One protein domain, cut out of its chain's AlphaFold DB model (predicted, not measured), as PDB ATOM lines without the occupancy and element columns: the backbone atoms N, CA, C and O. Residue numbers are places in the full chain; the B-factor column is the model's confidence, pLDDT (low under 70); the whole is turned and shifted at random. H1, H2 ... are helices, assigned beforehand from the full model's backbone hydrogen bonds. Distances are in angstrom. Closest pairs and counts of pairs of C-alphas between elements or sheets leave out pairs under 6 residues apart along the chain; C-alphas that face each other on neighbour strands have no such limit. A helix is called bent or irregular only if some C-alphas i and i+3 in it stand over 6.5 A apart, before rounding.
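Overview. This is residues 250 to 391 of the 658 residues of the protein "Cytochrom_c3_2 domain-containing protein" of Anaerolineales bacterium (UniProt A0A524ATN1). Two loose lobes of short helices lie one beyond the other along the longest axis, H1 to H5 in the first and H6 to H10 in the second, with much loop between and around them. In the second lobe H8 and H10 pack on H6, H7 makes a corner with one end of H6, and H9 lies beside H8; the unnamed stretch 250 to 271 runs along both lobes, and residues 386 to 391 fold back from H10 toward the first lobe. The printed part has 142 residues, with ten named helices, H1 to H10 in chain order, and no named strand; its class is all helix, though just 69 residues, under half, are in named elements. The whole is compact, with a radius of gyration of the C-alphas of 15.6 A, and spans 44 by 31 by 28 A.

Arrangement. After residues 250 to 271, H1, residues 272 to 279, touches H2, residues 282 to 292, at a steep tilt of 50 degrees, opposite ways; their closest C-alphas, of Arg 278 and Leu 285, are 4.4 A apart. H3, residues 295 to 298, is close to H2 but not clearly touching, the closest C-alphas, of Trp 291 and Ala 297, being 6.2 A apart. H4, residues 303 to 307, only just touches H1, with 3 pairs of C-alphas within 8 A, the closest those of Cys 273 and Cys 303 at 6.7 A. H5, residues 316 to 319, is close to H1 but not clearly touching, at 7.5 A between the C-alphas of Cys 273 and Ala 319. H6, residues 332 to 343, is the hub, touching three helices. H4 is close to it but not clearly touching, at 7.1 A between the C-alphas of Cys 306 and Leu 338, while H1, H2, H3 and H5 are apart from it. H6, with residues 342 to 343 alone, and H7, residues 346 to 352, only just touch, with 3 pairs of C-alphas within 8 A, and only at the corner, about perpendicular at 74 degrees; the closest C-alphas are those of Cys 342 and Lys 348, at 6.0 A. H8, residues 358 to 364, touches H6 at a steep tilt of 39 degrees, opposite ways, with the C-alphas of Gly 340 and Leu 359 closest at 5.6 A. H9, residues 366 to 371, is close to H8 but not clearly touching, at 5.4 A between the C-alphas of Tyr 362 and Gly 368. H10, residues 381 to 385, touches residues 335 to 339 of H6, with the C-alphas of Pro 336 and Cys 381 closest at 6.4 A. Every O i to N i+4 pair is within hydrogen-bond range in H1, H2, H4, H8, H9 and H10, against 5 of 8 in H6 and 1 of 3 in H7, where 1 of 4 O i to N i+3 pairs is; H3 and H5 are too short for an O i to N i+4 pair.

Along the chain. H1 begins at C-alpha 272 (19.433, 6.151, -45.413) and is 10.6 A long; H2 is 15.6 A long. H6 begins at C-alpha 332 (17.872, -19.210, -41.119), is 17.0 A long and is irregular, with C-alphas 333 and 336 7.1 A apart. H7, 10.0 A long, is only just irregular, with C-alphas 348 and 351 6.8 A apart. H10 ends at C-alpha 385 (12.407, -12.545, -30.140).

Size, cuts and confidence. The two C-alphas farthest apart, of Val 250 and Asp 279, are 46.3 A apart. The printed part has no cut, and the link from H5 to H6, 12 residues, is long. Mean pLDDT of the printed part is 84.1; residues 250 to 262 and 266 to 270 are under 70.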
ATOM      1  N   VAL A 250      31.782 -31.302 -31.248       28.41
ATOM      2  CA  VAL A 250      30.879 -31.794 -32.252       28.41
ATOM      3  C   VAL A 250      31.316 -30.931 -33.412       28.41
ATOM      4  O   VAL A 250      31.177 -29.711 -33.366       28.41
ATOM      5  N   THR A 251      31.985 -31.528 -34.390       31.12
ATOM      6  CA  THR A 251      32.129 -30.893 -35.687       31.12
ATOM      7  C   THR A 251      30.720 -30.877 -36.262       31.12
ATOM      8  O   THR A 251      30.396 -31.633 -37.174       31.12
ATOM      9  N   THR A 252      29.847 -30.068 -35.656       37.44
ATOM     10  CA  THR A 252      28.782 -29.416 -36.371       37.44
ATOM     11  C   THR A 252      29.502 -28.728 -37.524       37.44
ATOM     12  O   THR A 252      30.593 -28.170 -37.332       37.44
ATOM     13  N   PRO A 253      29.005 -28.875 -38.757       33.94
ATOM     14  CA  PRO A 253      29.566 -28.127 -39.862       33.94
ATOM     15  C   PRO A 253      29.574 -26.669 -39.420       33.94
ATOM     16  O   PRO A 253      28.519 -26.124 -39.105       33.94
ATOM     17  N   THR A 254      30.768 -26.086 -39.300       35.12
ATOM     18  CA  THR A 254      30.922 -24.677 -38.962       35.12
ATOM     19  C   THR A 254      30.060 -23.927 -39.970       35.12
ATOM     20  O   THR A 254      30.347 -24.036 -41.172       35.12
ATOM     21  N   PRO A 255      28.973 -23.248 -39.550       42.16
ATOM     22  CA  PRO A 255      28.247 -22.398 -40.472       42.16
ATOM     23  C   PRO A 255      29.279 -21.443 -41.082       42.16
ATOM     24  O   PRO A 255      30.224 -21.049 -40.389       42.16
ATOM     25  N   PRO A 256      29.196 -21.165 -42.396       40.50
ATOM     26  CA  PRO A 256      30.230 -20.417 -43.096       40.50
ATOM     27  C   PRO A 256      30.565 -19.152 -42.301       40.50
ATOM     28  O   PRO A 256      29.636 -18.512 -41.807       40.50
ATOM     29  N   PRO A 257      31.856 -18.805 -42.140       43.62
ATOM     30  CA  PRO A 257      32.249 -17.657 -41.345       43.62
ATOM     31  C   PRO A 257      31.603 -16.426 -41.961       43.62
ATOM     32  O   PRO A 257      31.995 -15.968 -43.037       43.62
ATOM     33  N   ILE A 258      30.582 -15.908 -41.294       48.62
ATOM     34  CA  ILE A 258      30.125 -14.562 -41.565       48.62
ATOM     35  C   ILE A 258      31.151 -13.681 -40.871       48.62
ATOM     36  O   ILE A 258      31.438 -13.913 -39.697       48.62
ATOM     37  N   PRO A 259      31.784 -12.737 -41.578       48.59
ATOM     38  CA  PRO A 259      32.606 -11.747 -40.912       48.59
ATOM     39  C   PRO A 259      31.698 -11.028 -39.916       48.59
ATOM     40  O   PRO A 259      30.751 -10.358 -40.321       48.59
ATOM     41  N   THR A 260      31.941 -11.247 -38.627       53.78
ATOM     42  CA  THR A 260      31.142 -10.654 -37.560       53.78
ATOM     43  C   THR A 260      32.025  -9.840 -36.619       53.78
ATOM     44  O   THR A 260      33.038 -10.371 -36.157       53.78
ATOM     45  N   PRO A 261      31.671  -8.568 -36.340       57.41
ATOM     46  CA  PRO A 261      30.496  -7.835 -36.852       57.41
ATOM     47  C   PRO A 261      30.519  -7.659 -38.384       57.41
ATOM     48  O   PRO A 261      31.602  -7.623 -38.975       57.41
ATOM     49  N   ILE A 262      29.335  -7.626 -39.023       68.50
ATOM     50  CA  ILE A 262      29.232  -7.412 -40.476       68.50
ATOM     51  C   ILE A 262      29.892  -6.071 -40.759       68.50
ATOM     52  O   ILE A 262      29.394  -5.031 -40.344       68.50
ATOM     53  N   GLN A 263      31.044  -6.096 -41.428       70.06
ATOM     54  CA  GLN A 263      31.746  -4.864 -41.752       70.06
ATOM     55  C   GLN A 263      30.885  -4.048 -42.712       70.06
ATOM     56  O   GLN A 263      30.623  -4.475 -43.836       70.06
ATOM     57  N   HIS A 264      30.479  -2.866 -42.267       71.75
ATOM     58  CA  HIS A 264      29.844  -1.852 -43.090       71.75
ATOM     59  C   HIS A 264      30.588  -0.518 -42.933       71.75
ATOM     60  O   HIS A 264      31.271  -0.308 -41.927       71.75
ATOM     61  N   PRO A 265      30.493   0.393 -43.916       74.44
ATOM     62  CA  PRO A 265      31.016   1.746 -43.772       74.44
ATOM     63  C   PRO A 265      30.452   2.443 -42.521       74.44
ATOM     64  O   PRO A 265      29.257   2.341 -42.229       74.44
ATOM     65  N   GLU A 266      31.306   3.158 -41.784       68.00
ATOM     66  CA  GLU A 266      30.871   4.034 -40.693       68.00
ATOM     67  C   GLU A 266      30.205   5.287 -41.280       68.00
ATOM     68  O   GLU A 266      30.844   6.048 -42.009       68.00
ATOM     69  N   ALA A 267      28.941   5.535 -40.930       63.41
ATOM     70  CA  ALA A 267      28.235   6.775 -41.262       63.41
ATOM     71  C   ALA A 267      27.493   7.307 -40.017       63.41
ATOM     72  O   ALA A 267      26.294   7.077 -39.851       63.41
ATOM     73  N   PRO A 268      28.199   7.977 -39.085       58.72
ATOM     74  CA  PRO A 268      27.609   8.415 -37.825       58.72
ATOM     75  C   PRO A 268      26.444   9.388 -38.056       58.72
ATOM     76  O   PRO A 268      26.642  10.493 -38.559       58.72
ATOM     77  N   GLY A 269      25.238   8.991 -37.648       59.25
ATOM     78  CA  GLY A 269      24.033   9.823 -37.732       59.25
ATOM     79  C   GLY A 269      23.289   9.785 -39.072       59.25
ATOM     80  O   GLY A 269      22.284  10.482 -39.199       59.25
ATOM     81  N   GLU A 270      23.726   8.977 -40.042       66.88
ATOM     82  CA  GLU A 270      23.008   8.757 -41.302       66.88
ATOM     83  C   GLU A 270      22.356   7.366 -41.303       66.88
ATOM     84  O   GLU A 270      23.007   6.355 -41.049       66.88
ATOM     85  N   ASN A 271      21.047   7.308 -41.566       75.88
ATOM     86  CA  ASN A 271      20.293   6.056 -41.675       75.88
ATOM     87  C   ASN A 271      19.434   6.071 -42.947       75.88
ATOM     88  O   ASN A 271      18.200   6.044 -42.899       75.88
ATOM     89  N   SER A 272      20.103   6.135 -44.105       87.38
ATOM     90  CA  SER A 272      19.433   6.151 -45.413       87.38
ATOM     91  C   SER A 272      18.559   4.907 -45.623       87.38
ATOM     92  O   SER A 272      17.519   4.970 -46.286       87.38
ATOM     93  N   CYS A 273      18.951   3.785 -45.007       89.31
ATOM     94  CA  CYS A 273      18.209   2.531 -44.973       89.31
ATOM     95  C   CYS A 273      16.799   2.734 -44.410       89.31
ATOM     96  O   CYS A 273      15.825   2.364 -45.068       89.31
ATOM     97  N   LEU A 274      16.693   3.336 -43.221       90.44
ATOM     98  CA  LEU A 274      15.425   3.587 -42.541       90.44
ATOM     99  C   LEU A 274      14.555   4.577 -43.311       90.44
ATOM    100  O   LEU A 274      13.390   4.281 -43.570       90.44
ATOM    101  N   GLU A 275      15.113   5.720 -43.715       88.69
ATOM    102  CA  GLU A 275      14.377   6.754 -44.454       88.69
ATOM    103  C   GLU A 275      13.786   6.190 -45.751       88.69
ATOM    104  O   GLU A 275      12.575   6.253 -45.980       88.69
ATOM    105  N   CYS A 276      14.620   5.529 -46.560       89.69
ATOM    106  CA  CYS A 276      14.185   4.926 -47.812       89.69
ATOM    107  C   CYS A 276      13.141   3.824 -47.576       89.69
ATOM    108  O   CYS A 276      12.122   3.780 -48.266       89.69
ATOM    109  N   HIS A 277      13.351   2.935 -46.599       91.38
ATOM    110  CA  HIS A 277      12.406   1.851 -46.324       91.38
ATOM    111  C   HIS A 277      11.062   2.348 -45.767       91.38
ATOM    112  O   HIS A 277      10.032   1.747 -46.081       91.38
ATOM    113  N   ARG A 278      11.032   3.458 -45.022       92.31
ATOM    114  CA  ARG A 278       9.779   4.112 -44.609       92.31
ATOM    115  C   ARG A 278       9.018   4.671 -45.807       92.31
ATOM    116  O   ARG A 278       7.823   4.405 -45.945       92.31
ATOM    117  N   ASP A 279       9.713   5.376 -46.697       92.56
ATOM    118  CA  ASP A 279       9.116   6.016 -47.877       92.56
ATOM    119  C   ASP A 279       8.561   5.010 -48.895       92.56
ATOM    120  O   ASP A 279       7.594   5.299 -49.604       92.56
ATOM    121  N   LEU A 280       9.128   3.800 -48.946       91.94
ATOM    122  CA  LEU A 280       8.615   2.716 -49.788       91.94
ATOM    123  C   LEU A 280       7.219   2.223 -49.364       91.94
ATOM    124  O   LEU A 280       6.521   1.615 -50.184       91.94
ATOM    125  N   GLY A 281       6.793   2.477 -48.122       92.81
ATOM    126  CA  GLY A 281       5.480   2.075 -47.626       92.81
ATOM    127  C   GLY A 281       5.282   0.554 -47.531       92.81
ATOM    128  O   GLY A 281       6.208  -0.252 -47.677       92.81
ATOM    129  N   GLY A 282       4.033   0.149 -47.278       95.00
ATOM    130  CA  GLY A 282       3.644  -1.260 -47.151       95.00
ATOM    131  C   GLY A 282       4.517  -2.014 -46.144       95.00
ATOM    132  O   GLY A 282       4.869  -1.480 -45.098       95.00
ATOM    133  N   LYS A 283       4.946  -3.228 -46.509       93.00
ATOM    134  CA  LYS A 283       5.778  -4.078 -45.640       93.00
ATOM    135  C   LYS A 283       7.089  -3.426 -45.179       93.00
ATOM    136  O   LYS A 283       7.631  -3.825 -44.158       93.00
ATOM    137  N   TYR A 284       7.638  -2.481 -45.944       92.25
ATOM    138  CA  TYR A 284       8.906  -1.833 -45.602       92.25
ATOM    139  C   TYR A 284       8.717  -0.787 -44.503       92.25
ATOM    140  O   TYR A 284       9.540  -0.717 -43.595       92.25
ATOM    141  N   LEU A 285       7.594  -0.064 -44.540       93.88
ATOM    142  CA  LEU A 285       7.174   0.813 -43.452       93.88
ATOM    143  C   LEU A 285       6.864   0.010 -42.184       93.88
ATOM    144  O   LEU A 285       7.253   0.429 -41.101       93.88
ATOM    145  N   ASP A 286       6.228  -1.159 -42.308       94.56
ATOM    146  CA  ASP A 286       5.958  -2.025 -41.152       94.56
ATOM    147  C   ASP A 286       7.254  -2.509 -40.485       94.56
ATOM    148  O   ASP A 286       7.382  -2.421 -39.267       94.56
ATOM    149  N   ILE A 287       8.239  -2.956 -41.276       94.50
ATOM    150  CA  ILE A 287       9.571  -3.348 -40.783       94.50
ATOM    151  C   ILE A 287      10.275  -2.169 -40.102       94.50
ATOM    152  O   ILE A 287      10.821  -2.328 -39.013       94.50
ATOM    153  N   ALA A 288      10.245  -0.988 -40.722       94.12
ATOM    154  CA  ALA A 288      10.844   0.215 -40.151       94.12
ATOM    155  C   ALA A 288      10.204   0.579 -38.803       94.12
ATOM    156  O   ALA A 288      10.917   0.818 -37.836       94.12
ATOM    157  N   ASN A 289       8.871   0.540 -38.712       94.38
ATOM    158  CA  ASN A 289       8.145   0.813 -37.471       94.38
ATOM    159  C   ASN A 289       8.428  -0.239 -36.385       94.38
ATOM    160  O   ASN A 289       8.515   0.104 -35.210       94.38
ATOM    161  N   GLN A 290       8.554  -1.516 -36.763       94.69
ATOM    162  CA  GLN A 290       8.923  -2.589 -35.835       94.69
ATOM    163  C   GLN A 290      10.315  -2.359 -35.251       94.69
ATOM    164  O   GLN A 290      10.467  -2.409 -34.032       94.69
ATOM    165  N   TRP A 291      11.294  -2.052 -36.109       95.19
ATOM    166  CA  TRP A 291      12.654  -1.748 -35.675       95.19
ATOM    167  C   TRP A 291      12.702  -0.488 -34.810       95.19
ATOM    168  O   TRP A 291      13.296  -0.539 -33.740       95.19
ATOM    169  N   GLU A 292      12.017   0.597 -35.183       93.75
ATOM    170  CA  GLU A 292      11.948   1.824 -34.367       93.75
ATOM    171  C   GLU A 292      11.382   1.579 -32.961       93.75
ATOM    172  O   GLU A 292      11.761   2.267 -32.016       93.75
ATOM    173  N   GLY A 293      10.486   0.601 -32.811       92.75
ATOM    174  CA  GLY A 293       9.930   0.188 -31.522       92.75
ATOM    175  C   GLY A 293      10.743  -0.874 -30.776       92.75
ATOM    176  O   GLY A 293      10.254  -1.389 -29.771       92.75
ATOM    177  N   SER A 294      11.924  -1.248 -31.273       95.69
ATOM    178  CA  SER A 294      12.760  -2.307 -30.704       95.69
ATOM    179  C   SER A 294      13.821  -1.775 -29.738       95.69
ATOM    180  O   SER A 294      14.255  -0.626 -29.839       95.69
ATOM    181  N   VAL A 295      14.319  -2.643 -28.855       94.56
ATOM    182  CA  VAL A 295      15.463  -2.330 -27.974       94.56
ATOM    183  C   VAL A 295      16.758  -2.083 -28.753       94.56
ATOM    184  O   VAL A 295      17.648  -1.372 -28.297       94.56
ATOM    185  N   HIS A 296      16.867  -2.628 -29.965       93.00
ATOM    186  CA  HIS A 296      18.009  -2.378 -30.841       93.00
ATOM    187  C   HIS A 296      18.036  -0.928 -31.333       93.00
ATOM    188  O   HIS A 296      19.092  -0.299 -31.300       93.00
ATOM    189  N   ALA A 297      16.881  -0.353 -31.686       92.44
ATOM    190  CA  ALA A 297      16.811   1.060 -32.053       92.44
ATOM    191  C   ALA A 297      17.131   1.990 -30.873       92.44
ATOM    192  O   ALA A 297      17.746   3.034 -31.074       92.44
ATOM    193  N   THR A 298      16.771   1.618 -29.637       91.06
ATOM    194  CA  THR A 298      17.104   2.422 -28.446       91.06
ATOM    195  C   THR A 298      18.587   2.388 -28.075       91.06
ATOM    196  O   THR A 298      19.027   3.199 -27.260       91.06
ATOM    197  N   HIS A 299      19.351   1.459 -28.653       89.94
ATOM    198  CA  HIS A 299      20.778   1.255 -28.399       89.94
ATOM    199  C   HIS A 299      21.638   1.434 -29.655       89.94
ATOM    200  O   HIS A 299      22.735   0.887 -29.728       89.94
ATOM    201  N   ASP A 300      21.143   2.204 -30.630       87.62
ATOM    202  CA  ASP A 300      21.862   2.582 -31.853       87.62
ATOM    203  C   ASP A 300      22.326   1.395 -32.728       87.62
ATOM    204  O   ASP A 300      23.226   1.542 -33.550       87.62
ATOM    205  N   VAL A 301      21.681   0.224 -32.611       90.00
ATOM    206  CA  VAL A 301      21.914  -0.929 -33.498       90.00
ATOM    207  C   VAL A 301      21.083  -0.755 -34.767       90.00
ATOM    208  O   VAL A 301      19.858  -0.907 -34.768       90.00
ATOM    209  N   THR A 302      21.753  -0.426 -35.863       90.69
ATOM    210  CA  THR A 302      21.159  -0.025 -37.136       90.69
ATOM    211  C   THR A 302      20.830  -1.210 -38.046       90.69
ATOM    212  O   THR A 302      21.144  -2.371 -37.787       90.69
ATOM    213  N   CYS A 303      20.198  -0.917 -39.187       91.44
ATOM    214  CA  CYS A 303      19.918  -1.924 -40.206       91.44
ATOM    215  C   CYS A 303      21.201  -2.570 -40.758       91.44
ATOM    216  O   CYS A 303      21.183  -3.756 -41.095       91.44
ATOM    217  N   ALA A 304      22.287  -1.795 -40.876       90.50
ATOM    218  CA  ALA A 304      23.549  -2.249 -41.454       90.50
ATOM    219  C   ALA A 304      24.289  -3.227 -40.527       90.50
ATOM    220  O   ALA A 304      24.927  -4.152 -41.022       90.50
ATOM    221  N   ASP A 305      24.101  -3.121 -39.211       89.56
ATOM    222  CA  ASP A 305      24.698  -4.043 -38.236       89.56
ATOM    223  C   ASP A 305      24.195  -5.490 -38.405       89.56
ATOM    224  O   ASP A 305      24.909  -6.446 -38.111       89.56
ATOM    225  N   CYS A 306      22.971  -5.669 -38.922       90.25
ATOM    226  CA  CYS A 306      22.378  -6.989 -39.181       90.25
ATOM    227  C   CYS A 306      22.360  -7.390 -40.663       90.25
ATOM    228  O   CYS A 306      22.425  -8.576 -40.978       90.25
ATOM    229  N   HIS A 307      22.211  -6.429 -41.579       91.75
ATOM    230  CA  HIS A 307      22.033  -6.692 -43.012       91.75
ATOM    231  C   HIS A 307      23.229  -6.265 -43.879       91.75
ATOM    232  O   HIS A 307      23.226  -6.570 -45.075       91.75
ATOM    233  N   GLY A 308      24.221  -5.573 -43.314       90.06
ATOM    234  CA  GLY A 308      25.310  -4.911 -44.037       90.06
ATOM    235  C   GLY A 308      24.833  -3.761 -44.927       90.06
ATOM    236  O   GLY A 308      23.697  -3.292 -44.816       90.06
ATOM    237  N   GLY A 309      25.680  -3.357 -45.873       90.44
ATOM    238  CA  GLY A 309      25.396  -2.260 -46.798       90.44
ATOM    239  C   GLY A 309      25.952  -0.919 -46.324       90.44
ATOM    240  O   GLY A 309      26.525  -0.822 -45.249       90.44
ATOM    241  N   ASP A 310      25.803   0.117 -47.146       90.31
ATOM    242  CA  ASP A 310      26.291   1.469 -46.852       90.31
ATOM    243  C   ASP A 310      25.135   2.363 -46.352       90.31
ATOM    244  O   ASP A 310      24.300   2.775 -47.168       90.31
ATOM    245  N   PRO A 311      25.064   2.670 -45.040       89.00
ATOM    246  CA  PRO A 311      23.994   3.485 -44.463       89.00
ATOM    247  C   PRO A 311      24.070   4.982 -44.819       89.00
ATOM    248  O   PRO A 311      23.093   5.698 -44.592       89.00
ATOM    249  N   GLY A 312      25.186   5.455 -45.393       89.31
ATOM    250  CA  GLY A 312      25.335   6.827 -45.898       89.31
ATOM    251  C   GLY A 312      24.975   6.978 -47.380       89.31
ATOM    252  O   GLY A 312      24.816   8.084 -47.901       89.31
ATOM    253  N   ALA A 313      24.804   5.869 -48.104       88.44
ATOM    254  CA  ALA A 313      24.446   5.909 -49.515       88.44
ATOM    255  C   ALA A 313      22.935   6.119 -49.708       88.44
ATOM    256  O   ALA A 313      22.113   5.336 -49.238       88.44
ATOM    257  N   SER A 314      22.553   7.143 -50.473       81.38
ATOM    258  CA  SER A 314      21.151   7.421 -50.834       81.38
ATOM    259  C   SER A 314      20.650   6.599 -52.027       81.38
ATOM    260  O   SER A 314      19.449   6.386 -52.194       81.38
ATOM    261  N   GLU A 315      21.563   6.103 -52.863       86.69
ATOM    262  CA  GLU A 315      21.238   5.276 -54.022       86.69
ATOM    263  C   GLU A 315      21.177   3.797 -53.642       86.69
ATOM    264  O   GLU A 315      22.157   3.220 -53.170       86.69
ATOM    265  N   LYS A 316      20.054   3.139 -53.953       87.31
ATOM    266  CA  LYS A 316      19.807   1.722 -53.627       87.31
ATOM    267  C   LYS A 316      20.955   0.789 -54.030       87.31
ATOM    268  O   LYS A 316      21.237  -0.167 -53.318       87.31
ATOM    269  N   VAL A 317      21.566   1.013 -55.195       88.88
ATOM    270  CA  VAL A 317      22.640   0.146 -55.713       88.88
ATOM    271  C   VAL A 317      23.905   0.263 -54.864       88.88
ATOM    272  O   VAL A 317      24.553  -0.747 -54.622       88.88
ATOM    273  N   ALA A 318      24.229   1.467 -54.389       87.25
ATOM    274  CA  ALA A 318      25.378   1.702 -53.524       87.25
ATOM    275  C   ALA A 318      25.095   1.225 -52.090       87.25
ATOM    276  O   ALA A 318      25.872   0.440 -51.546       87.25
ATOM    277  N   ALA A 319      23.928   1.587 -51.542       87.69
ATOM    278  CA  ALA A 319      23.500   1.211 -50.193       87.69
ATOM    279  C   ALA A 319      23.414  -0.307 -49.992       87.69
ATOM    280  O   ALA A 319      23.700  -0.815 -48.917       87.69
ATOM    281  N   LYS A 320      23.038  -1.052 -51.037       90.50
ATOM    282  CA  LYS A 320      22.836  -2.510 -50.993       90.50
ATOM    283  C   LYS A 320      23.915  -3.272 -51.764       90.50
ATOM    284  O   LYS A 320      23.646  -4.358 -52.281       90.50
ATOM    285  N   SER A 321      25.096  -2.675 -51.911       88.75
ATOM    286  CA  SER A 321      26.200  -3.284 -52.647       88.75
ATOM    287  C   SER A 321      26.797  -4.464 -51.860       88.75
ATOM    288  O   SER A 321      27.023  -4.347 -50.652       88.75
ATOM    289  N   PRO A 322      27.073  -5.609 -52.512       86.06
ATOM    290  CA  PRO A 322      27.831  -6.696 -51.893       86.06
ATOM    291  C   PRO A 322      29.215  -6.244 -51.409       86.06
ATOM    292  O   PRO A 322      29.722  -6.766 -50.422       86.06
ATOM    293  N   GLU A 323      29.814  -5.255 -52.080       85.25
ATOM    294  CA  GLU A 323      31.099  -4.664 -51.707       85.25
ATOM    295  C   GLU A 323      31.049  -3.934 -50.355       85.25
ATOM    296  O   GLU A 323      32.053  -3.913 -49.648       85.25
ATOM    297  N   ALA A 324      29.889  -3.389 -49.972       83.25
ATOM    298  CA  ALA A 324      29.630  -2.828 -48.643       83.25
ATOM    299  C   ALA A 324      29.108  -3.880 -47.641       83.25
ATOM    300  O   ALA A 324      28.517  -3.532 -46.622       83.25
ATOM    301  N   GLY A 325      29.265  -5.173 -47.943       85.69
ATOM    302  CA  GLY A 325      28.896  -6.264 -47.043       85.69
ATOM    303  C   GLY A 325      27.396  -6.567 -46.978       85.69
ATOM    304  O   GLY A 325      26.971  -7.262 -46.060       85.69
ATOM    305  N   TYR A 326      26.576  -6.072 -47.914       90.44
ATOM    306  CA  TYR A 326      25.126  -6.296 -47.881       90.44
ATOM    307  C   TYR A 326      24.754  -7.774 -48.095       90.44
ATOM    308  O   TYR A 326      25.026  -8.341 -49.155       90.44
ATOM    309  N   ILE A 327      24.057  -8.376 -47.126       88.25
ATOM    310  CA  ILE A 327      23.670  -9.800 -47.145       88.25
ATOM    311  C   ILE A 327      22.190 -10.049 -47.463       88.25
ATOM    312  O   ILE A 327      21.773 -11.192 -47.637       88.25
ATOM    313  N   GLY A 328      21.369  -9.001 -47.572       90.06
ATOM    314  CA  GLY A 328      19.932  -9.181 -47.790       90.06
ATOM    315  C   GLY A 328      19.217  -9.723 -46.556       90.06
ATOM    316  O   GLY A 328      19.564  -9.379 -45.431       90.06
ATOM    317  N   THR A 329      18.176 -10.533 -46.755       90.25
ATOM    318  CA  THR A 329      17.525 -11.256 -45.652       90.25
ATOM    319  C   THR A 329      18.432 -12.415 -45.229       90.25
ATOM    320  O   THR A 329      18.680 -13.281 -46.069       90.25
ATOM    321  N   PRO A 330      18.916 -12.455 -43.972       89.56
ATOM    322  CA  PRO A 330      19.782 -13.531 -43.510       89.56
ATOM    323  C   PRO A 330      19.094 -14.892 -43.654       89.56
ATOM    324  O   PRO A 330      17.904 -15.029 -43.358       89.56
ATOM    325  N   ALA A 331      19.837 -15.900 -44.109       89.38
ATOM    326  CA  ALA A 331      19.348 -17.276 -44.130       89.38
ATOM    327  C   ALA A 331      19.122 -17.784 -42.695       89.38
ATOM    328  O   ALA A 331      19.827 -17.371 -41.777       89.38
ATOM    329  N   ARG A 332      18.182 -18.715 -42.478       91.31
ATOM    330  CA  ARG A 332      17.872 -19.210 -41.119       91.31
ATOM    331  C   ARG A 332      19.088 -19.830 -40.423       91.31
ATOM    332  O   ARG A 332      19.320 -19.548 -39.254       91.31
ATOM    333  N   SER A 333      19.907 -20.581 -41.160       88.00
ATOM    334  CA  SER A 333      21.155 -21.195 -40.672       88.00
ATOM    335  C   SER A 333      22.219 -20.191 -40.214       88.00
ATOM    336  O   SER A 333      23.126 -20.541 -39.467       88.00
ATOM    337  N   VAL A 334      22.108 -18.941 -40.655       88.19
ATOM    338  CA  VAL A 334      23.049 -17.854 -40.373       88.19
ATOM    339  C   VAL A 334      22.671 -17.074 -39.110       88.19
ATOM    340  O   VAL A 334      23.527 -16.474 -38.461       88.19
ATOM    341  N   ILE A 335      21.391 -17.077 -38.744       91.75
ATOM    342  CA  ILE A 335      20.844 -16.202 -37.702       91.75
ATOM    343  C   ILE A 335      21.490 -16.401 -36.325       91.75
ATOM    344  O   ILE A 335      21.801 -15.383 -35.708       91.75
ATOM    345  N   PRO A 336      21.747 -17.633 -35.839       91.81
ATOM    346  CA  PRO A 336      22.403 -17.812 -34.545       91.81
ATOM    347  C   PRO A 336      23.761 -17.110 -34.475       91.81
ATOM    348  O   PRO A 336      24.000 -16.332 -33.556       91.81
ATOM    349  N   ALA A 337      24.605 -17.290 -35.495       88.06
ATOM    350  CA  ALA A 337      25.909 -16.634 -35.571       88.06
ATOM    351  C   ALA A 337      25.783 -15.103 -35.680       88.06
ATOM    352  O   ALA A 337      26.548 -14.374 -35.051       88.06
ATOM    353  N   LEU A 338      24.791 -14.607 -36.431       91.12
ATOM    354  CA  LEU A 338      24.523 -13.173 -36.548       91.12
ATOM    355  C   LEU A 338      24.185 -12.550 -35.189       91.12
ATOM    356  O   LEU A 338      24.823 -11.580 -34.787       91.12
ATOM    357  N   CYS A 339      23.221 -13.117 -34.461       91.62
ATOM    358  CA  CYS A 339      22.843 -12.630 -33.133       91.62
ATOM    359  C   CYS A 339      23.996 -12.794 -32.132       91.62
ATOM    360  O   CYS A 339      24.316 -11.870 -31.385       91.62
ATOM    361  N   GLY A 340      24.665 -13.948 -32.160       90.88
ATOM    362  CA  GLY A 340      25.786 -14.281 -31.288       90.88
ATOM    363  C   GLY A 340      27.005 -13.374 -31.450       90.88
ATOM    364  O   GLY A 340      27.742 -13.170 -30.495       90.88
ATOM    365  N   SER A 341      27.186 -12.732 -32.605       87.50
ATOM    366  CA  SER A 341      28.274 -11.763 -32.805       87.50
ATOM    367  C   SER A 341      28.268 -10.564 -31.860       87.50
ATOM    368  O   SER A 341      29.292  -9.890 -31.701       87.50
ATOM    369  N   CYS A 342      27.111 -10.288 -31.261       89.56
ATOM    370  CA  CYS A 342      26.953  -9.324 -30.187       89.56
ATOM    371  C   CYS A 342      26.536 -10.027 -28.897       89.56
ATOM    372  O   CYS A 342      27.181  -9.835 -27.878       89.56
ATOM    373  N   HIS A 343      25.519 -10.889 -28.945       91.00
ATOM    374  CA  HIS A 343      24.943 -11.516 -27.752       91.00
ATOM    375  C   HIS A 343      25.774 -12.659 -27.149       91.00
ATOM    376  O   HIS A 343      25.418 -13.157 -26.092       91.00
ATOM    377  N   ALA A 344      26.880 -13.066 -27.777       88.56
ATOM    378  CA  ALA A 344      27.878 -13.959 -27.181       88.56
ATOM    379  C   ALA A 344      29.205 -13.239 -26.867       88.56
ATOM    380  O   ALA A 344      30.190 -13.885 -26.514       88.56
ATOM    381  N   ASP A 345      29.243 -11.908 -27.002       85.38
ATOM    382  CA  ASP A 345      30.418 -11.076 -26.747       85.38
ATOM    383  C   ASP A 345      30.285 -10.368 -25.380       85.38
ATOM    384  O   ASP A 345      29.456  -9.460 -25.229       85.38
ATOM    385  N   PRO A 346      31.101 -10.744 -24.374       82.62
ATOM    386  CA  PRO A 346      31.079 -10.121 -23.054       82.62
ATOM    387  C   PRO A 346      31.337  -8.616 -23.086       82.62
ATOM    388  O   PRO A 346      30.731  -7.890 -22.302       82.62
ATOM    389  N   GLU A 347      32.208  -8.126 -23.973       86.06
ATOM    390  CA  GLU A 347      32.548  -6.701 -24.019       86.06
ATOM    391  C   GLU A 347      31.353  -5.868 -24.493       86.06
ATOM    392  O   GLU A 347      31.118  -4.771 -23.982       86.06
ATOM    393  N   LYS A 348      30.558  -6.413 -25.420       86.25
ATOM    394  CA  LYS A 348      29.356  -5.753 -25.939       86.25
ATOM    395  C   LYS A 348      28.162  -5.881 -25.004       86.25
ATOM    396  O   LYS A 348      27.387  -4.937 -24.915       86.25
ATOM    397  N   MET A 349      27.986  -7.023 -24.337       87.06
ATOM    398  CA  MET A 349      26.789  -7.288 -23.524       87.06
ATOM    399  C   MET A 349      26.905  -6.834 -22.069       87.06
ATOM    400  O   MET A 349      25.883  -6.544 -21.449       87.06
ATOM    401  N   HIS A 350      28.121  -6.697 -21.529       84.31
ATOM    402  CA  HIS A 350      28.332  -6.254 -20.148       84.31
ATOM    403  C   HIS A 350      27.638  -4.921 -19.793       84.31
ATOM    404  O   HIS A 350      27.020  -4.867 -18.730       84.31
ATOM    405  N   PRO A 351      27.644  -3.869 -20.644       87.56
ATOM    406  CA  PRO A 351      26.936  -2.616 -20.358       87.56
ATOM    407  C   PRO A 351      25.416  -2.756 -20.202       87.56
ATOM    408  O   PRO A 351      24.788  -1.877 -19.614       87.56
ATOM    409  N   TYR A 352      24.836  -3.828 -20.743       85.81
ATOM    410  CA  TYR A 352      23.404  -4.122 -20.699       85.81
ATOM    411  C   TYR A 352      23.057  -5.193 -19.657       85.81
ATOM    412  O   TYR A 352      21.898  -5.580 -19.554       85.81
ATOM    413  N   GLU A 353      24.055  -5.694 -18.917       85.44
ATOM    414  CA  GLU A 353      23.904  -6.758 -17.916       85.44
ATOM    415  C   GLU A 353      23.261  -8.040 -18.483       85.44
ATOM    416  O   GLU A 353      22.607  -8.802 -17.770       85.44
ATOM    417  N   LEU A 354      23.465  -8.296 -19.781       84.94
ATOM    418  CA  LEU A 354      22.941  -9.477 -20.457       84.94
ATOM    419  C   LEU A 354      23.935 -10.649 -20.375       84.94
ATOM    420  O   LEU A 354      25.146 -10.444 -20.514       84.94
ATOM    421  N   PRO A 355      23.446 -11.886 -20.169       83.88
ATOM    422  CA  PRO A 355      24.296 -13.071 -20.213       83.88
ATOM    423  C   PRO A 355      24.832 -13.294 -21.639       83.88
ATOM    424  O   PRO A 355      24.265 -12.785 -22.599       83.88
ATOM    425  N   VAL A 356      25.871 -14.120 -21.815       83.88
ATOM    426  CA  VAL A 356      26.537 -14.342 -23.129       83.88
ATOM    427  C   VAL A 356      26.660 -15.804 -23.564       83.88
ATOM    428  O   VAL A 356      27.284 -16.131 -24.569       83.88
ATOM    429  N   ASP A 357      26.070 -16.718 -22.807       81.06
ATOM    430  CA  ASP A 357      26.064 -18.152 -23.080       81.06
ATOM    431  C   ASP A 357      24.924 -18.622 -23.994       81.06
ATOM    432  O   ASP A 357      24.948 -19.763 -24.448       81.06
ATOM    433  N   GLN A 358      23.957 -17.763 -24.336       86.25
ATOM    434  CA  GLN A 358      22.732 -18.197 -25.022       86.25
ATOM    435  C   GLN A 358      22.991 -18.772 -26.413       86.25
ATOM    436  O   GLN A 358      22.229 -19.628 -26.855       86.25
ATOM    437  N   LEU A 359      24.044 -18.322 -27.111       87.75
ATOM    438  CA  LEU A 359      24.428 -18.926 -28.388       87.75
ATOM    439  C   LEU A 359      24.840 -20.387 -28.189       87.75
ATOM    440  O   LEU A 359      24.321 -21.259 -28.880       87.75
ATOM    441  N   ARG A 360      25.735 -20.643 -27.231       84.88
ATOM    442  CA  ARG A 360      26.200 -21.995 -26.906       84.88
ATOM    443  C   ARG A 360      25.022 -22.870 -26.492       84.88
ATOM    444  O   ARG A 360      24.858 -23.964 -27.020       84.88
ATOM    445  N   ASP A 361      24.176 -22.365 -25.601       83.31
ATOM    446  CA  ASP A 361      23.002 -23.100 -25.137       83.31
ATOM    447  C   ASP A 361      22.070 -23.432 -26.320       83.31
ATOM    448  O   ASP A 361      21.613 -24.570 -26.458       83.31
ATOM    449  N   TYR A 362      21.855 -22.476 -27.233       88.31
ATOM    450  CA  TYR A 362      21.054 -22.684 -28.443       88.31
ATOM    451  C   TYR A 362      21.647 -23.744 -29.361       88.31
ATOM    452  O   TYR A 362      20.906 -24.601 -29.844       88.31
ATOM    453  N   GLU A 363      22.954 -23.721 -29.593       85.88
ATOM    454  CA  GLU A 363      23.648 -24.717 -30.412       85.88
ATOM    455  C   GLU A 363      23.533 -26.126 -29.818       85.88
ATOM    456  O   GLU A 363      23.364 -27.100 -30.554       85.88
ATOM    457  N   GLU A 364      23.540 -26.232 -28.489       82.94
ATOM    458  CA  GLU A 364      23.302 -27.487 -27.779       82.94
ATOM    459  C   GLU A 364      21.826 -27.905 -27.800       82.94
ATOM    460  O   GLU A 364      21.531 -29.092 -27.659       82.94
ATOM    461  N   SER A 365      20.894 -26.969 -28.018       85.38
ATOM    462  CA  SER A 365      19.451 -27.220 -28.043       85.38
ATOM    463  C   SER A 365      18.995 -28.156 -29.161       85.38
ATOM    464  O   SER A 365      19.601 -28.229 -30.227       85.38
ATOM    465  N   VAL A 366      17.852 -28.833 -28.978       86.94
ATOM    466  CA  VAL A 366      17.237 -29.617 -30.068       86.94
ATOM    467  C   VAL A 366      16.937 -28.721 -31.274       86.94
ATOM    468  O   VAL A 366      17.074 -29.170 -32.410       86.94
ATOM    469  N   HIS A 367      16.584 -27.450 -31.053       90.94
ATOM    470  CA  HIS A 367      16.352 -26.515 -32.149       90.94
ATOM    471  C   HIS A 367      17.631 -26.215 -32.940       90.94
ATOM    472  O   HIS A 367      17.603 -26.305 -34.170       90.94
ATOM    473  N   GLY A 368      18.744 -25.939 -32.252       90.06
ATOM    474  CA  GLY A 368      20.049 -25.682 -32.869       90.06
ATOM    475  C   GLY A 368      20.657 -26.920 -33.525       90.06
ATOM    476  O   GLY A 368      21.119 -26.846 -34.662       90.06
ATOM    477  N   GLN A 369      20.558 -28.090 -32.887       88.62
ATOM    478  CA  GLN A 369      21.000 -29.366 -33.461       88.62
ATOM    479  C   GLN A 369      20.270 -29.698 -34.769       88.62
ATOM    480  O   GLN A 369      20.887 -30.189 -35.716       88.62
ATOM    481  N   ARG A 370      18.959 -29.434 -34.841       90.25
ATOM    482  CA  ARG A 370      18.166 -29.606 -36.069       90.25
ATOM    483  C   ARG A 370      18.564 -28.588 -37.133       90.25
ATOM    484  O   ARG A 370      18.727 -28.968 -38.289       90.25
ATOM    485  N   LEU A 371      18.800 -27.332 -36.748       92.00
ATOM    486  CA  LEU A 371      19.243 -26.294 -37.681       92.00
ATOM    487  C   LEU A 371      20.600 -26.646 -38.305       92.00
ATOM    488  O   LEU A 371      20.788 -26.480 -39.508       92.00
ATOM    489  N   ALA A 372      21.521 -27.200 -37.509       88.94
ATOM    490  CA  ALA A 372      22.817 -27.694 -37.974       88.94
ATOM    491  C   ALA A 372      22.706 -28.894 -38.937       88.94
ATOM    492  O   ALA A 372      23.644 -29.180 -39.677       88.94
ATOM    493  N   GLN A 373      21.562 -29.585 -38.943       90.25
ATOM    494  CA  GLN A 373      21.211 -30.640 -39.901       90.25
ATOM    495  C   GLN A 373      20.418 -30.099 -41.104       90.25
ATOM    496  O   GLN A 373      19.776 -30.877 -41.807       90.25
ATOM    497  N   GLU A 374      20.456 -28.782 -41.333       90.25
ATOM    498  CA  GLU A 374      19.772 -28.085 -42.432       90.25
ATOM    499  C   GLU A 374      18.233 -28.186 -42.376       90.25
ATOM    500  O   GLU A 374      17.547 -27.974 -43.375       90.25
ATOM    501  N   ASP A 375      17.661 -28.476 -41.201       91.81
ATOM    502  CA  ASP A 375      16.214 -28.431 -41.001       91.81
ATOM    503  C   ASP A 375      15.744 -26.983 -40.811       91.81
ATOM    504  O   ASP A 375      15.788 -26.429 -39.715       91.81
ATOM    505  N   GLU A 376      15.267 -26.358 -41.887       88.38
ATOM    506  CA  GLU A 376      14.775 -24.977 -41.852       88.38
ATOM    507  C   GLU A 376      13.451 -24.800 -41.081       88.38
ATOM    508  O   GLU A 376      13.080 -23.666 -40.770       88.38
ATOM    509  N   ASN A 377      12.738 -25.885 -40.751       90.12
ATOM    510  CA  ASN A 377      11.455 -25.827 -40.043       90.12
ATOM    511  C   ASN A 377      11.613 -25.703 -38.507       90.12
ATOM    512  O   ASN A 377      10.639 -25.424 -37.798       90.12
ATOM    513  N   THR A 378      12.841 -25.819 -37.995       91.44
ATOM    514  CA  THR A 378      13.199 -25.596 -36.583       91.44
ATOM    515  C   THR A 378      13.243 -24.113 -36.203       91.44
ATOM    516  O   THR A 378      13.452 -23.269 -37.070       91.44
ATOM    517  N   ALA A 379      13.087 -23.769 -34.922       93.38
ATOM    518  CA  ALA A 379      13.147 -22.386 -34.438       93.38
ATOM    519  C   ALA A 379      14.585 -21.831 -34.368       93.38
ATOM    520  O   ALA A 379      15.543 -22.555 -34.115       93.38
ATOM    521  N   THR A 380      14.717 -20.519 -34.538       93.75
ATOM    522  CA  THR A 380      15.935 -19.702 -34.422       93.75
ATOM    523  C   THR A 380      15.665 -18.504 -33.504       93.75
ATOM    524  O   THR A 380      14.535 -18.301 -33.055       93.75
ATOM    525  N   CYS A 381      16.676 -17.670 -33.241       93.38
ATOM    526  CA  CYS A 381      16.583 -16.537 -32.311       93.38
ATOM    527  C   CYS A 381      15.378 -15.617 -32.595       93.38
ATOM    528  O   CYS A 381      14.657 -15.220 -31.679       93.38
ATOM    529  N   TYR A 382      15.120 -15.299 -33.866       92.25
ATOM    530  CA  TYR A 382      14.074 -14.339 -34.224       92.25
ATOM    531  C   TYR A 382      12.650 -14.900 -34.151       92.25
ATOM    532  O   TYR A 382      11.716 -14.110 -34.045       92.25
ATOM    533  N   ASP A 383      12.464 -16.225 -34.196       94.25
ATOM    534  CA  ASP A 383      11.124 -16.823 -34.107       94.25
ATOM    535  C   ASP A 383      10.514 -16.592 -32.713       94.25
ATOM    536  O   ASP A 383       9.299 -16.463 -32.585       94.25
ATOM    537  N   CYS A 384      11.364 -16.469 -31.685       94.00
ATOM    538  CA  CYS A 384      10.953 -16.121 -30.327       94.00
ATOM    539  C   CYS A 384      11.053 -14.616 -30.060       94.00
ATOM    540  O   CYS A 384      10.143 -14.057 -29.461       94.00
ATOM    541  N   HIS A 385      12.129 -13.949 -30.493       93.94
ATOM    542  CA  HIS A 385      12.407 -12.545 -30.140       93.94
ATOM    543  C   HIS A 385      11.825 -11.510 -31.115       93.94
ATOM    544  O   HIS A 385      11.839 -10.323 -30.819       93.94
ATOM    545  N   GLY A 386      11.306 -11.910 -32.277       89.56
ATOM    546  CA  GLY A 386      10.620 -11.006 -33.212       89.56
ATOM    547  C   GLY A 386      11.510 -10.309 -34.251       89.56
ATOM    548  O   GLY A 386      10.985  -9.567 -35.081       89.56
ATOM    549  N   GLY A 387      12.827 -10.554 -34.262       91.00
ATOM    550  CA  GLY A 387      13.763 -10.139 -35.322       91.00
ATOM    551  C   GLY A 387      13.917  -8.625 -35.490       91.00
ATOM    552  O   GLY A 387      14.867  -8.040 -34.984       91.00
ATOM    553  N   HIS A 388      12.992  -7.984 -36.208       94.25
ATOM    554  CA  HIS A 388      12.905  -6.519 -36.281       94.25
ATOM    555  C   HIS A 388      12.142  -5.921 -35.096       94.25
ATOM    556  O   HIS A 388      12.358  -4.765 -34.777       94.25
ATOM    557  N   ALA A 389      11.291  -6.692 -34.417       94.00
ATOM    558  CA  ALA A 389      10.465  -6.233 -33.299       94.00
ATOM    559  C   ALA A 389      10.995  -6.700 -31.929       94.00
ATOM    560  O   ALA A 389      10.197  -7.041 -31.055       94.00
ATOM    561  N   VAL A 390      12.321  -6.762 -31.749       95.06
ATOM    562  CA  VAL A 390      12.940  -7.242 -30.497       95.06
ATOM    563  C   VAL A 390      12.618  -6.291 -29.354       95.06
ATOM    564  O   VAL A 390      12.942  -5.108 -29.413       95.06
ATOM    565  N   LYS A 391      11.984  -6.810 -28.307       95.00
ATOM    566  CA  LYS A 391      11.550  -6.044 -27.136       95.00
ATOM    567  C   LYS A 391      12.191  -6.579 -25.871       95.00
ATOM    568  O   LYS A 391      12.555  -7.750 -25.803       95.00
TER     569      LYS A 391